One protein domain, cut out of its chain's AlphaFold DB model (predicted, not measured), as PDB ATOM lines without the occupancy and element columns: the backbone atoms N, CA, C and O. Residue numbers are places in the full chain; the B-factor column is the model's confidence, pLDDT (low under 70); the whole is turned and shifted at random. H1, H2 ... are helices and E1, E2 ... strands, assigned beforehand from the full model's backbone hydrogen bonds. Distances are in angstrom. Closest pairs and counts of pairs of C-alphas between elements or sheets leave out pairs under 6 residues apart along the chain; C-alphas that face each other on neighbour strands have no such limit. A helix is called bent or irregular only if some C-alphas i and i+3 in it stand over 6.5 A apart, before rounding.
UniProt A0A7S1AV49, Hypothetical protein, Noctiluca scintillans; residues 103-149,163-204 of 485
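What this domain is: This is residues 103 to 149 and 163 to 204 of the 485 residues of the protein "Hypothetical protein" of Noctiluca scintillans (UniProt A0A7S1AV49). Two long helices, H1 and H2, run opposite ways and splayed, coming near each other at one place, with a small two-stranded hairpin, E1 and E2, beyond the end of H2. Before them a long stretch with no named element, residues 103 to 128, loops along the side of H2 away from H1 and then crosses over to H1, while residues 140 to 149 of H1 and residues 163 to 168 stick out at the other end. The printed part has 89 residues, mostly helix by class, with two named helices and two named strands in the order H1, H2, E1, E2; the sheet, E1 - E2, is antiparallel. The whole is only just loose, close to compact, with a radius of gyration of the C-alphas of 15.0 A, and only just elongated, spanning 48 by 30 by 17 A.

How they stand to each other: Start at Val 103 and go through residues 103 to 128, which hold no named element, to reach H1, residues 129 to 149. Past the cut look for H2, residues 165 to 187, which is close to H1 but not clearly touching; their closest C-alphas, those of Val 132 and Leu 174, are 7.9 A apart. Their lines stand at a steep tilt of 40 degrees, opposite ways. In H1, 15 of 17 O i to N i+4 pairs are within hydrogen-bond range, and in H2, 18 of 19. A tight link of 2 residues leads from H2 to E1, residues 190 to 194; their closest C-alphas, those of Ala 185 and Tyr 191, are 5.6 A apart. Another tight link leads to E2, residues 199 to 203, which makes an antiparallel hairpin with E1, at 146 degrees between directions. Look there for N 193 and O 200, 3.0 A apart, and N 200 and O 193, 2.9 A apart. H1 is apart from E1 and from E2, and H2 is apart from E2.

Where its parts are: Find C-alpha 129 at (22.091, -22.605, -15.278); from there H1 runs 32.1 A to C-alpha 149. It is only just irregular: C-alphas 146 and 149 are 6.8 A apart. Find C-alpha 165 at (44.608, -33.097, -12.193), where H2 begins its 32.9 A to C-alpha 187. E1 runs 12.5 A from Ser 190 to Pro 194, and E2 runs 11.8 A from Ala 199 to C-alpha 203 at (14.062, -19.053, -32.947).

The domain as a whole: The two C-alphas farthest apart, those of Gly 149 and Val 203, are 48.5 A apart. Residues 150 to 162 are not printed, and C-alphas 149 and 163 are 16.2 A apart across this cut, in the link from H1 to H2. Without the stretches that stand free, the body has 73 residues and spans 32 by 30 by 16 A. The mean pLDDT of the printed part is 79.6; look for values under 70 at residues 107 to 108, 142 to 149, 163 to 169 and 204.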
ATOM      1  N   VAL A 103      37.658 -32.423 -21.165       82.75
ATOM      2  CA  VAL A 103      38.090 -32.074 -22.527       82.75
ATOM      3  C   VAL A 103      38.876 -33.222 -23.159       82.75
ATOM      4  O   VAL A 103      39.687 -33.874 -22.499       82.75
ATOM      5  N   GLY A 104      38.664 -33.461 -24.453       78.50
ATOM      6  CA  GLY A 104      39.475 -34.391 -25.233       78.50
ATOM      7  C   GLY A 104      39.072 -34.455 -26.702       78.50
ATOM      8  O   GLY A 104      38.104 -33.837 -27.134       78.50
ATOM      9  N   GLU A 105      39.825 -35.212 -27.497       72.31
ATOM     10  CA  GLU A 105      39.654 -35.245 -28.958       72.31
ATOM     11  C   GLU A 105      38.499 -36.134 -29.444       72.31
ATOM     12  O   GLU A 105      38.133 -36.074 -30.617       72.31
ATOM     13  N   LEU A 106      37.924 -36.978 -28.585       72.75
ATOM     14  CA  LEU A 106      36.840 -37.897 -28.943       72.75
ATOM     15  C   LEU A 106      35.506 -37.387 -28.369       72.75
ATOM     16  O   LEU A 106      35.393 -37.271 -27.151       72.75
ATOM     17  N   PRO A 107      34.493 -37.085 -29.200       69.12
ATOM     18  CA  PRO A 107      33.185 -36.662 -28.712       69.12
ATOM     19  C   PRO A 107      32.401 -37.847 -28.127       69.12
ATOM     20  O   PRO A 107      32.350 -38.931 -28.710       69.12
ATOM     21  N   GLY A 108      31.737 -37.623 -26.990       65.31
ATOM     22  CA  GLY A 108      30.846 -38.589 -26.340       65.31
ATOM     23  C   GLY A 108      31.377 -39.142 -25.011       65.31
ATOM     24  O   GLY A 108      32.466 -38.807 -24.553       65.31
ATOM     25  N   GLY A 109      30.574 -39.977 -24.345       75.31
ATOM     26  CA  GLY A 109      30.885 -40.456 -22.991       75.31
ATOM     27  C   GLY A 109      30.978 -39.292 -22.000       75.31
ATOM     28  O   GLY A 109      30.076 -38.461 -21.945       75.31
ATOM     29  N   SER A 110      32.082 -39.206 -21.257       73.62
ATOM     30  CA  SER A 110      32.435 -38.055 -20.412       73.62
ATOM     31  C   SER A 110      33.358 -37.042 -21.108       73.62
ATOM     32  O   SER A 110      33.849 -36.138 -20.444       73.62
ATOM     33  N   VAL A 111      33.610 -37.165 -22.419       82.62
ATOM     34  CA  VAL A 111      34.605 -36.359 -23.154       82.62
ATOM     35  C   VAL A 111      33.932 -35.402 -24.149       82.62
ATOM     36  O   VAL A 111      32.917 -35.750 -24.759       82.62
ATOM     37  N   ILE A 112      34.452 -34.181 -24.303       86.00
ATOM     38  CA  ILE A 112      33.911 -33.139 -25.194       86.00
ATOM     39  C   ILE A 112      35.022 -32.366 -25.941       86.00
ATOM     40  O   ILE A 112      36.123 -32.189 -25.422       86.00
ATOM     41  N   SER A 113      34.721 -31.894 -27.160       85.31
ATOM     42  CA  SER A 113      35.632 -31.152 -28.049       85.31
ATOM     43  C   SER A 113      34.942 -29.950 -28.706       85.31
ATOM     44  O   SER A 113      33.864 -30.105 -29.277       85.31
ATOM     45  N   VAL A 114      35.603 -28.783 -28.732       85.69
ATOM     46  CA  VAL A 114      35.171 -27.602 -29.518       85.69
ATOM     47  C   VAL A 114      35.350 -27.821 -31.027       85.69
ATOM     48  O   VAL A 114      34.666 -27.199 -31.834       85.69
ATOM     49  N   GLN A 115      36.271 -28.696 -31.432       85.81
ATOM     50  CA  GLN A 115      36.605 -28.969 -32.830       85.81
ATOM     51  C   GLN A 115      35.688 -30.044 -33.438       85.81
ATOM     52  O   GLN A 115      35.294 -29.922 -34.596       85.81
ATOM     53  N   ARG A 116      35.312 -31.070 -32.657       85.12
ATOM     54  CA  ARG A 116      34.428 -32.181 -33.081       85.12
ATOM     55  C   ARG A 116      32.996 -32.099 -32.536       85.12
ATOM     56  O   ARG A 116      32.262 -33.079 -32.544       85.12
ATOM     57  N   TYR A 117      32.567 -30.923 -32.086       86.44
ATOM     58  CA  TYR A 117      31.234 -30.707 -31.509       86.44
ATOM     59  C   TYR A 117      30.056 -31.064 -32.431       86.44
ATOM     60  O   TYR A 117      28.977 -31.387 -31.943       86.44
ATOM     61  N   LYS A 118      30.257 -31.020 -33.756       86.00
ATOM     62  CA  LYS A 118      29.252 -31.401 -34.767       86.00
ATOM     63  C   LYS A 118      28.924 -32.900 -34.752       86.00
ATOM     64  O   LYS A 118      27.872 -33.284 -35.254       86.00
ATOM     65  N   ASP A 119      29.805 -33.711 -34.165       85.62
ATOM     66  CA  ASP A 119      29.643 -35.154 -33.993       85.62
ATOM     67  C   ASP A 119      29.100 -35.515 -32.588       85.62
ATOM     68  O   ASP A 119      28.831 -36.683 -32.301       85.62
ATOM     69  N   ASP A 120      28.942 -34.532 -31.687       87.31
ATOM     70  CA  ASP A 120      28.381 -34.749 -30.350       87.31
ATOM     71  C   ASP A 120      26.848 -34.811 -30.402       87.31
ATOM     72  O   ASP A 120      26.179 -33.943 -30.954       87.31
ATOM     73  N   THR A 121      26.287 -35.850 -29.784       88.38
ATOM     74  CA  THR A 121      24.840 -36.134 -29.755       88.38
ATOM     75  C   THR A 121      24.122 -35.506 -28.558       88.38
ATOM     76  O   THR A 121      22.896 -35.616 -28.456       88.38
ATOM     77  N   ARG A 122      24.865 -34.886 -27.632       91.38
ATOM     78  CA  ARG A 122      24.322 -34.202 -26.450       91.38
ATOM     79  C   ARG A 122      23.900 -32.778 -26.783       91.38
ATOM     80  O   ARG A 122      24.656 -32.037 -27.408       91.38
ATOM     81  N   ASP A 123      22.720 -32.387 -26.316       91.75
ATOM     82  CA  ASP A 123      22.217 -31.023 -26.456       91.75
ATOM     83  C   ASP A 123      22.742 -30.123 -25.327       91.75
ATOM     84  O   ASP A 123      22.079 -29.874 -24.318       91.75
ATOM     85  N   TRP A 124      23.961 -29.618 -25.502       92.88
ATOM     86  CA  TRP A 124      24.626 -28.740 -24.540       92.88
ATOM     87  C   TRP A 124      23.961 -27.361 -24.411       92.88
ATOM     88  O   TRP A 124      24.290 -26.598 -23.501       92.88
ATOM     89  N   ARG A 125      22.970 -27.033 -25.254       91.81
ATOM     90  CA  ARG A 125      22.130 -25.838 -25.059       91.81
ATOM     91  C   ARG A 125      21.220 -25.962 -23.839       91.81
ATOM     92  O   ARG A 125      20.845 -24.937 -23.272       91.81
ATOM     93  N   LYS A 126      20.899 -27.197 -23.431       91.75
ATOM     94  CA  LYS A 126      20.075 -27.522 -22.256       91.75
ATOM     95  C   LYS A 126      20.846 -27.548 -20.932       91.75
ATOM     96  O   LYS A 126      20.281 -27.964 -19.925       91.75
ATOM     97  N   LEU A 127      22.125 -27.165 -20.925       90.75
ATOM     98  CA  LEU A 127      22.942 -27.135 -19.712       90.75
ATOM     99  C   LEU A 127      22.254 -26.285 -18.627       90.75
ATOM    100  O   LEU A 127      21.901 -25.132 -18.878       90.75
ATOM    101  N   ASP A 128      22.048 -26.867 -17.445       88.31
ATOM    102  CA  ASP A 128      21.337 -26.210 -16.348       88.31
ATOM    103  C   ASP A 128      22.127 -25.016 -15.790       88.31
ATOM    104  O   ASP A 128      23.300 -25.131 -15.426       88.31
ATOM    105  N   THR A 129      21.462 -23.864 -15.691       89.75
ATOM    106  CA  THR A 129      22.091 -22.605 -15.278       89.75
ATOM    107  C   THR A 129      22.490 -22.624 -13.806       89.75
ATOM    108  O   THR A 129      23.524 -22.060 -13.465       89.75
ATOM    109  N   LYS A 130      21.738 -23.315 -12.935       89.31
ATOM    110  CA  LYS A 130      22.087 -23.431 -11.505       89.31
ATOM    111  C   LYS A 130      23.351 -24.262 -11.300       89.31
ATOM    112  O   LYS A 130      24.183 -23.930 -10.464       89.31
ATOM    113  N   SER A 131      23.518 -25.318 -12.092       86.69
ATOM    114  CA  SER A 131      24.723 -26.149 -12.106       86.69
ATOM    115  C   SER A 131      25.951 -25.365 -12.586       86.69
ATOM    116  O   SER A 131      27.035 -25.535 -12.032       86.69
ATOM    117  N   VAL A 132      25.786 -24.467 -13.568       88.38
ATOM    118  CA  VAL A 132      26.844 -23.524 -13.977       88.38
ATOM    119  C   VAL A 132      27.161 -22.546 -12.841       88.38
ATOM    120  O   VAL A 132      28.317 -22.444 -12.444       88.38
ATOM    121  N   GLU A 133      26.153 -21.878 -12.278       89.25
ATOM    122  CA  GLU A 133      26.300 -20.892 -11.198       89.25
ATOM    123  C   GLU A 133      27.047 -21.478  -9.985       89.25
ATOM    124  O   GLU A 133      28.059 -20.931  -9.543       89.25
ATOM    125  N   ALA A 134      26.620 -22.650  -9.504       86.69
ATOM    126  CA  ALA A 134      27.248 -23.345  -8.381       86.69
ATOM    127  C   ALA A 134      28.723 -23.703  -8.650       86.69
ATOM    128  O   ALA A 134      29.556 -23.643  -7.741       86.69
ATOM    129  N   HIS A 135      29.072 -24.039  -9.897       83.25
ATOM    130  CA  HIS A 135      30.456 -24.322 -10.289       83.25
ATOM    131  C   HIS A 135      31.325 -23.058 -10.280       83.25
ATOM    132  O   HIS A 135      32.469 -23.105  -9.828       83.25
ATOM    133  N   PHE A 136      30.789 -21.915 -10.719       80.81
ATOM    134  CA  PHE A 136      31.484 -20.625 -10.646       80.81
ATOM    135  C   PHE A 136      31.679 -20.165  -9.195       80.81
ATOM    136  O   PHE A 136      32.800 -19.834  -8.814       80.81
ATOM    137  N   GLN A 137      30.648 -20.267  -8.352       82.44
ATOM    138  CA  GLN A 137      30.753 -19.971  -6.917       82.44
ATOM    139  C   GLN A 137      31.824 -20.834  -6.220       82.44
ATOM    140  O   GLN A 137      32.584 -20.336  -5.387       82.44
ATOM    141  N   ALA A 138      31.939 -22.118  -6.584       79.38
ATOM    142  CA  ALA A 138      32.987 -23.001  -6.069       79.38
ATOM    143  C   ALA A 138      34.402 -22.578  -6.515       79.38
ATOM    144  O   ALA A 138      35.354 -22.678  -5.736       79.38
ATOM    145  N   ILE A 139      34.550 -22.076  -7.745       74.44
ATOM    146  CA  ILE A 139      35.818 -21.552  -8.271       74.44
ATOM    147  C   ILE A 139      36.218 -20.256  -7.566       74.44
ATOM    148  O   ILE A 139      37.366 -20.140  -7.133       74.44
ATOM    149  N   ASP A 140      35.295 -19.308  -7.423       73.31
ATOM    150  CA  ASP A 140      35.570 -18.016  -6.790       73.31
ATOM    151  C   ASP A 140      35.929 -18.189  -5.310       73.31
ATOM    152  O   ASP A 140      36.898 -17.589  -4.838       73.31
ATOM    153  N   LYS A 141      35.250 -19.104  -4.604       72.31
ATOM    154  CA  LYS A 141      35.634 -19.517  -3.249       72.31
ATOM    155  C   LYS A 141      37.065 -20.065  -3.203       72.31
ATOM    156  O   LYS A 141      37.861 -19.626  -2.376       72.31
ATOM    157  N   MET A 142      37.423 -20.970  -4.116       69.25
ATOM    158  CA  MET A 142      38.779 -21.527  -4.181       69.25
ATOM    159  C   MET A 142      39.831 -20.454  -4.509       69.25
ATOM    160  O   MET A 142      40.954 -20.509  -4.009       69.25
ATOM    161  N   PHE A 143      39.490 -19.452  -5.327       64.69
ATOM    162  CA  PHE A 143      40.380 -18.324  -5.588       64.69
ATOM    163  C   PHE A 143      40.544 -17.406  -4.383       64.69
ATOM    164  O   PHE A 143      41.671 -16.964  -4.155       64.69
ATOM    165  N   ALA A 144      39.487 -17.146  -3.612       65.81
ATOM    166  CA  ALA A 144      39.574 -16.382  -2.371       65.81
ATOM    167  C   ALA A 144      40.532 -17.058  -1.372       65.81
ATOM    168  O   ALA A 144      41.462 -16.414  -0.892       65.81
ATOM    169  N   GLU A 145      40.387 -18.372  -1.166       66.94
ATOM    170  CA  GLU A 145      41.261 -19.183  -0.301       66.94
ATOM    171  C   GLU A 145      42.732 -19.200  -0.779       66.94
ATOM    172  O   GLU A 145      43.657 -19.199   0.029       66.94
ATOM    173  N   LEU A 146      42.980 -19.155  -2.096       59.66
ATOM    174  CA  LEU A 146      44.335 -19.087  -2.670       59.66
ATOM    175  C   LEU A 146      44.985 -17.689  -2.604       59.66
ATOM    176  O   LEU A 146      46.203 -17.576  -2.769       59.66
ATOM    177  N   HIS A 147      44.205 -16.620  -2.417       52.78
ATOM    178  CA  HIS A 147      44.693 -15.242  -2.544       52.78
ATOM    179  C   HIS A 147      45.333 -14.661  -1.273       52.78
ATOM    180  O   HIS A 147      45.996 -13.628  -1.378       52.78
ATOM    181  N   GLU A 148      45.253 -15.336  -0.121       47.94
ATOM    182  CA  GLU A 148      45.923 -14.906   1.123       47.94
ATOM    183  C   GLU A 148      47.469 -14.972   1.075       47.94
ATOM    184  O   GLU A 148      48.131 -14.600   2.042       47.94
ATOM    185  N   GLY A 149      48.082 -15.402  -0.041       39.03
ATOM    186  CA  GLY A 149      49.544 -15.525  -0.144       39.03
ATOM    187  C   GLY A 149      50.191 -15.296  -1.516       39.03
ATOM    188  O   GLY A 149      51.352 -15.675  -1.681       39.03
ATOM    189  N   ARG A 163      47.270 -28.840  -7.592       43.22
ATOM    190  CA  ARG A 163      45.880 -29.258  -7.837       43.22
ATOM    191  C   ARG A 163      45.877 -30.725  -8.251       43.22
ATOM    192  O   ARG A 163      46.702 -31.149  -9.065       43.22
ATOM    193  N   LYS A 164      44.894 -31.487  -7.766       47.31
ATOM    194  CA  LYS A 164      44.602 -32.806  -8.333       47.31
ATOM    195  C   LYS A 164      44.222 -32.600  -9.808       47.31
ATOM    196  O   LYS A 164      43.391 -31.738 -10.095       47.31
ATOM    197  N   PRO A 165      44.797 -33.356 -10.761       51.50
ATOM    198  CA  PRO A 165      44.608 -33.097 -12.193       51.50
ATOM    199  C   PRO A 165      43.166 -33.290 -12.698       51.50
ATOM    200  O   PRO A 165      42.878 -32.932 -13.838       51.50
ATOM    201  N   HIS A 166      42.266 -33.828 -11.871       52.66
ATOM    202  CA  HIS A 166      40.838 -33.949 -12.169       52.66
ATOM    203  C   HIS A 166      40.114 -32.592 -12.111       52.66
ATOM    204  O   HIS A 166      39.505 -32.196 -13.099       52.66
ATOM    205  N   ASP A 167      40.288 -31.818 -11.034       63.22
ATOM    206  CA  ASP A 167      39.545 -30.567 -10.792       63.22
ATOM    207  C   ASP A 167      39.765 -29.510 -11.896       63.22
ATOM    208  O   ASP A 167      38.879 -28.719 -12.219       63.22
ATOM    209  N   ALA A 168      40.960 -29.489 -12.497       63.94
ATOM    210  CA  ALA A 168      41.275 -28.607 -13.621       63.94
ATOM    211  C   ALA A 168      40.582 -29.048 -14.926       63.94
ATOM    212  O   ALA A 168      40.060 -28.203 -15.653       63.94
ATOM    213  N   ARG A 169      40.535 -30.360 -15.198       69.56
ATOM    214  CA  ARG A 169      39.907 -30.930 -16.402       69.56
ATOM    215  C   ARG A 169      38.391 -30.815 -16.379       69.56
ATOM    216  O   ARG A 169      37.800 -30.565 -17.425       69.56
ATOM    217  N   ASP A 170      37.782 -30.963 -15.208       74.62
ATOM    218  CA  ASP A 170      36.331 -30.855 -15.054       74.62
ATOM    219  C   ASP A 170      35.866 -29.389 -15.227       74.62
ATOM    220  O   ASP A 170      34.815 -29.126 -15.813       74.62
ATOM    221  N   HIS A 171      36.683 -28.406 -14.815       78.94
ATOM    222  CA  HIS A 171      36.430 -26.988 -15.108       78.94
ATOM    223  C   HIS A 171      36.586 -26.645 -16.597       78.94
ATOM    224  O   HIS A 171      35.695 -26.023 -17.178       78.94
ATOM    225  N   GLU A 172      37.688 -27.063 -17.225       82.50
ATOM    226  CA  GLU A 172      37.915 -26.858 -18.662       82.50
ATOM    227  C   GLU A 172      36.825 -27.550 -19.502       82.50
ATOM    228  O   GLU A 172      36.361 -27.022 -20.516       82.50
ATOM    229  N   GLY A 173      36.349 -28.708 -19.032       87.50
ATOM    230  CA  GLY A 173      35.225 -29.439 -19.601       87.50
ATOM    231  C   GLY A 173      33.909 -28.676 -19.504       87.50
ATOM    232  O   GLY A 173      33.204 -28.593 -20.509       87.50
ATOM    233  N   LEU A 174      33.596 -28.042 -18.366       88.88
ATOM    234  CA  LEU A 174      32.422 -27.166 -18.262       88.88
ATOM    235  C   LEU A 174      32.516 -25.970 -19.222       88.88
ATOM    236  O   LEU A 174      31.539 -25.654 -19.899       88.88
ATOM    237  N   MET A 175      33.680 -25.318 -19.328       90.69
ATOM    238  CA  MET A 175      33.848 -24.199 -20.266       90.69
ATOM    239  C   MET A 175      33.696 -24.664 -21.717       90.69
ATOM    240  O   MET A 175      33.048 -23.998 -22.525       90.69
ATOM    241  N   THR A 176      34.197 -25.858 -22.029       90.62
ATOM    242  CA  THR A 176      33.997 -26.503 -23.329       90.62
ATOM    243  C   THR A 176      32.525 -26.850 -23.576       90.62
ATOM    244  O   THR A 176      32.035 -26.615 -24.675       90.62
ATOM    245  N   ALA A 177      31.781 -27.323 -22.572       92.00
ATOM    246  CA  ALA A 177      30.340 -27.575 -22.668       92.00
ATOM    247  C   ALA A 177      29.538 -26.297 -22.947       92.00
ATOM    248  O   ALA A 177      28.670 -26.295 -23.818       92.00
ATOM    249  N   ILE A 178      29.866 -25.189 -22.274       93.94
ATOM    250  CA  ILE A 178      29.251 -23.880 -22.535       93.94
ATOM    251  C   ILE A 178      29.564 -23.421 -23.967       93.94
ATOM    252  O   ILE A 178      28.639 -23.058 -24.696       93.94
ATOM    253  N   ALA A 179      30.831 -23.499 -24.396       93.56
ATOM    254  CA  ALA A 179      31.260 -23.152 -25.753       93.56
ATOM    255  C   ALA A 179      30.539 -23.985 -26.827       93.56
ATOM    256  O   ALA A 179      30.024 -23.437 -27.801       93.56
ATOM    257  N   VAL A 180      30.459 -25.304 -26.633       93.25
ATOM    258  CA  VAL A 180      29.760 -26.225 -27.536       93.25
ATOM    259  C   VAL A 180      28.263 -25.937 -27.567       93.25
ATOM    260  O   VAL A 180      27.703 -25.874 -28.657       93.25
ATOM    261  N   GLY A 181      27.616 -25.684 -26.427       93.50
ATOM    262  CA  GLY A 181      26.210 -25.272 -26.392       93.50
ATOM    263  C   GLY A 181      25.968 -23.964 -27.154       93.50
ATOM    264  O   GLY A 181      25.002 -23.855 -27.906       93.50
ATOM    265  N   THR A 182      26.876 -22.991 -27.033       93.38
ATOM    266  CA  THR A 182      26.845 -21.739 -27.809       93.38
ATOM    267  C   THR A 182      27.011 -21.996 -29.314       93.38
ATOM    268  O   THR A 182      26.244 -21.454 -30.107       93.38
ATOM    269  N   LEU A 183      27.921 -22.883 -29.734       91.75
ATOM    270  CA  LEU A 183      28.085 -23.265 -31.145       91.75
ATOM    271  C   LEU A 183      26.899 -24.076 -31.705       91.75
ATOM    272  O   LEU A 183      26.490 -23.860 -32.846       91.75
ATOM    273  N   GLN A 184      26.315 -24.977 -30.911       91.06
ATOM    274  CA  GLN A 184      25.113 -25.733 -31.275       91.06
ATOM    275  C   GLN A 184      23.918 -24.796 -31.491       91.06
ATOM    276  O   GLN A 184      23.210 -24.944 -32.482       91.06
ATOM    277  N   ALA A 185      23.722 -23.792 -30.629       89.69
ATOM    278  CA  ALA A 185      22.651 -22.804 -30.786       89.69
ATOM    279  C   ALA A 185      22.745 -22.010 -32.103       89.69
ATOM    280  O   ALA A 185      21.716 -21.713 -32.705       89.69
ATOM    281  N   ILE A 186      23.967 -21.720 -32.567       88.56
ATOM    282  CA  ILE A 186      24.226 -21.016 -33.835       88.56
ATOM    283  C   ILE A 186      23.848 -21.884 -35.040       88.56
ATOM    284  O   ILE A 186      23.195 -21.395 -35.957       88.56
ATOM    285  N   ILE A 187      24.233 -23.165 -35.051       86.50
ATOM    286  CA  ILE A 187      23.958 -24.064 -36.188       86.50
ATOM    287  C   ILE A 187      22.487 -24.486 -36.241       86.50
ATOM    288  O   ILE A 187      21.884 -24.478 -37.309       86.50
ATOM    289  N   GLU A 188      21.903 -24.831 -35.094       85.12
ATOM    290  CA  GLU A 188      20.492 -25.225 -34.979       85.12
ATOM    291  C   GLU A 188      19.527 -24.031 -35.086       85.12
ATOM    292  O   GLU A 188      18.307 -24.212 -35.022       85.12
ATOM    293  N   GLY A 189      20.056 -22.801 -35.160       85.19
ATOM    294  CA  GLY A 189      19.278 -21.568 -35.234       85.19
ATOM    295  C   GLY A 189      18.220 -21.448 -34.133       85.19
ATOM    296  O   GLY A 189      17.143 -20.913 -34.385       85.19
ATOM    297  N   SER A 190      18.453 -22.011 -32.942       87.50
ATOM    298  CA  SER A 190      17.509 -21.919 -31.821       87.50
ATOM    299  C   SER A 190      18.101 -22.340 -30.474       87.50
ATOM    300  O   SER A 190      18.957 -23.228 -30.389       87.50
ATOM    301  N   TYR A 191      17.578 -21.727 -29.409       90.31
ATOM    302  CA  TYR A 191      17.820 -22.064 -28.003       90.31
ATOM    303  C   TYR A 191      16.577 -21.747 -27.144       90.31
ATOM    304  O   TYR A 191      15.526 -21.366 -27.664       90.31
ATOM    305  N   TRP A 192      16.678 -21.934 -25.826       90.31
ATOM    306  CA  TRP A 192      15.588 -21.713 -24.869       90.31
ATOM    307  C   TRP A 192      15.993 -20.663 -23.837       90.31
ATOM    308  O   TRP A 192      16.986 -20.856 -23.135       90.31
ATOM    309  N   ALA A 193      15.246 -19.562 -23.756       89.81
ATOM    310  CA  ALA A 193      15.533 -18.448 -22.857       89.81
ATOM    311  C   ALA A 193      14.502 -18.358 -21.716       89.81
ATOM    312  O   ALA A 193      13.317 -18.566 -21.966       89.81
ATOM    313  N   PRO A 194      14.924 -18.018 -20.480       89.50
ATOM    314  CA  PRO A 194      16.314 -17.944 -20.007       89.50
ATOM    315  C   PRO A 194      17.021 -19.309 -19.878       89.50
ATOM    316  O   PRO A 194      18.248 -19.357 -19.785       89.50
ATOM    317  N   SER A 195      16.274 -20.418 -19.857       88.19
ATOM    318  CA  SER A 195      16.807 -21.776 -19.660       88.19
ATOM    319  C   SER A 195      15.942 -22.826 -20.366       88.19
ATOM    320  O   SER A 195      14.831 -22.526 -20.780       88.19
ATOM    321  N   PHE A 196      16.394 -24.083 -20.450       86.00
ATOM    322  CA  PHE A 196      15.568 -25.179 -20.987       86.00
ATOM    323  C   PHE A 196      14.352 -25.531 -20.106       86.00
ATOM    324  O   PHE A 196      13.315 -25.934 -20.624       86.00
ATOM    325  N   HIS A 197      14.454 -25.361 -18.783       79.75
ATOM    326  CA  HIS A 197      13.372 -25.691 -17.843       79.75
ATOM    327  C   HIS A 197      12.339 -24.568 -17.665       79.75
ATOM    328  O   HIS A 197      11.199 -24.835 -17.296       79.75
ATOM    329  N   HIS A 198      12.729 -23.323 -17.944       73.44
ATOM    330  CA  HIS A 198      11.873 -22.138 -17.920       73.44
ATOM    331  C   HIS A 198      12.098 -21.435 -19.256       73.44
ATOM    332  O   HIS A 198      13.051 -20.664 -19.387       73.44
ATOM    333  N   ALA A 199      11.312 -21.833 -20.257       74.31
ATOM    334  CA  ALA A 199      11.682 -21.711 -21.657       74.31
ATOM    335  C   ALA A 199      10.600 -21.040 -22.506       74.31
ATOM    336  O   ALA A 199       9.616 -21.682 -22.874       74.31
ATOM    337  N   ASP A 200      10.881 -19.822 -22.954       75.69
ATOM    338  CA  ASP A 200      10.422 -19.378 -24.263       75.69
ATOM    339  C   ASP A 200      11.436 -19.865 -25.310       75.69
ATOM    340  O   ASP A 200      12.655 -19.703 -25.161       75.69
ATOM    341  N   ARG A 201      10.956 -20.521 -26.374       75.38
ATOM    342  CA  ARG A 201      11.836 -20.962 -27.465       75.38
ATOM    343  C   ARG A 201      12.192 -19.759 -28.333       75.38
ATOM    344  O   ARG A 201      11.357 -19.281 -29.096       75.38
ATOM    345  N   VAL A 202      13.454 -19.350 -28.289       73.81
ATOM    346  CA  VAL A 202      13.995 -18.337 -29.195       73.81
ATOM    347  C   VAL A 202      14.374 -19.031 -30.501       73.81
ATOM    348  O   VAL A 202      15.268 -19.882 -30.536       73.81
ATOM    349  N   VAL A 203      13.663 -18.697 -31.579       70.06
ATOM    350  CA  VAL A 203      14.062 -19.053 -32.947       70.06
ATOM    351  C   VAL A 203      14.994 -17.958 -33.445       70.06
ATOM    352  O   VAL A 203      14.646 -16.782 -33.455       70.06
ATOM    353  N   CYS A 204      16.201 -18.342 -33.830       62.38
ATOM    354  CA  CYS A 204      17.291 -17.436 -34.151       62.38
ATOM    355  C   CYS A 204      17.305 -17.030 -35.632       62.38
ATOM    356  O   CYS A 204      18.381 -16.929 -36.218       62.38
TER     357      CYS A 204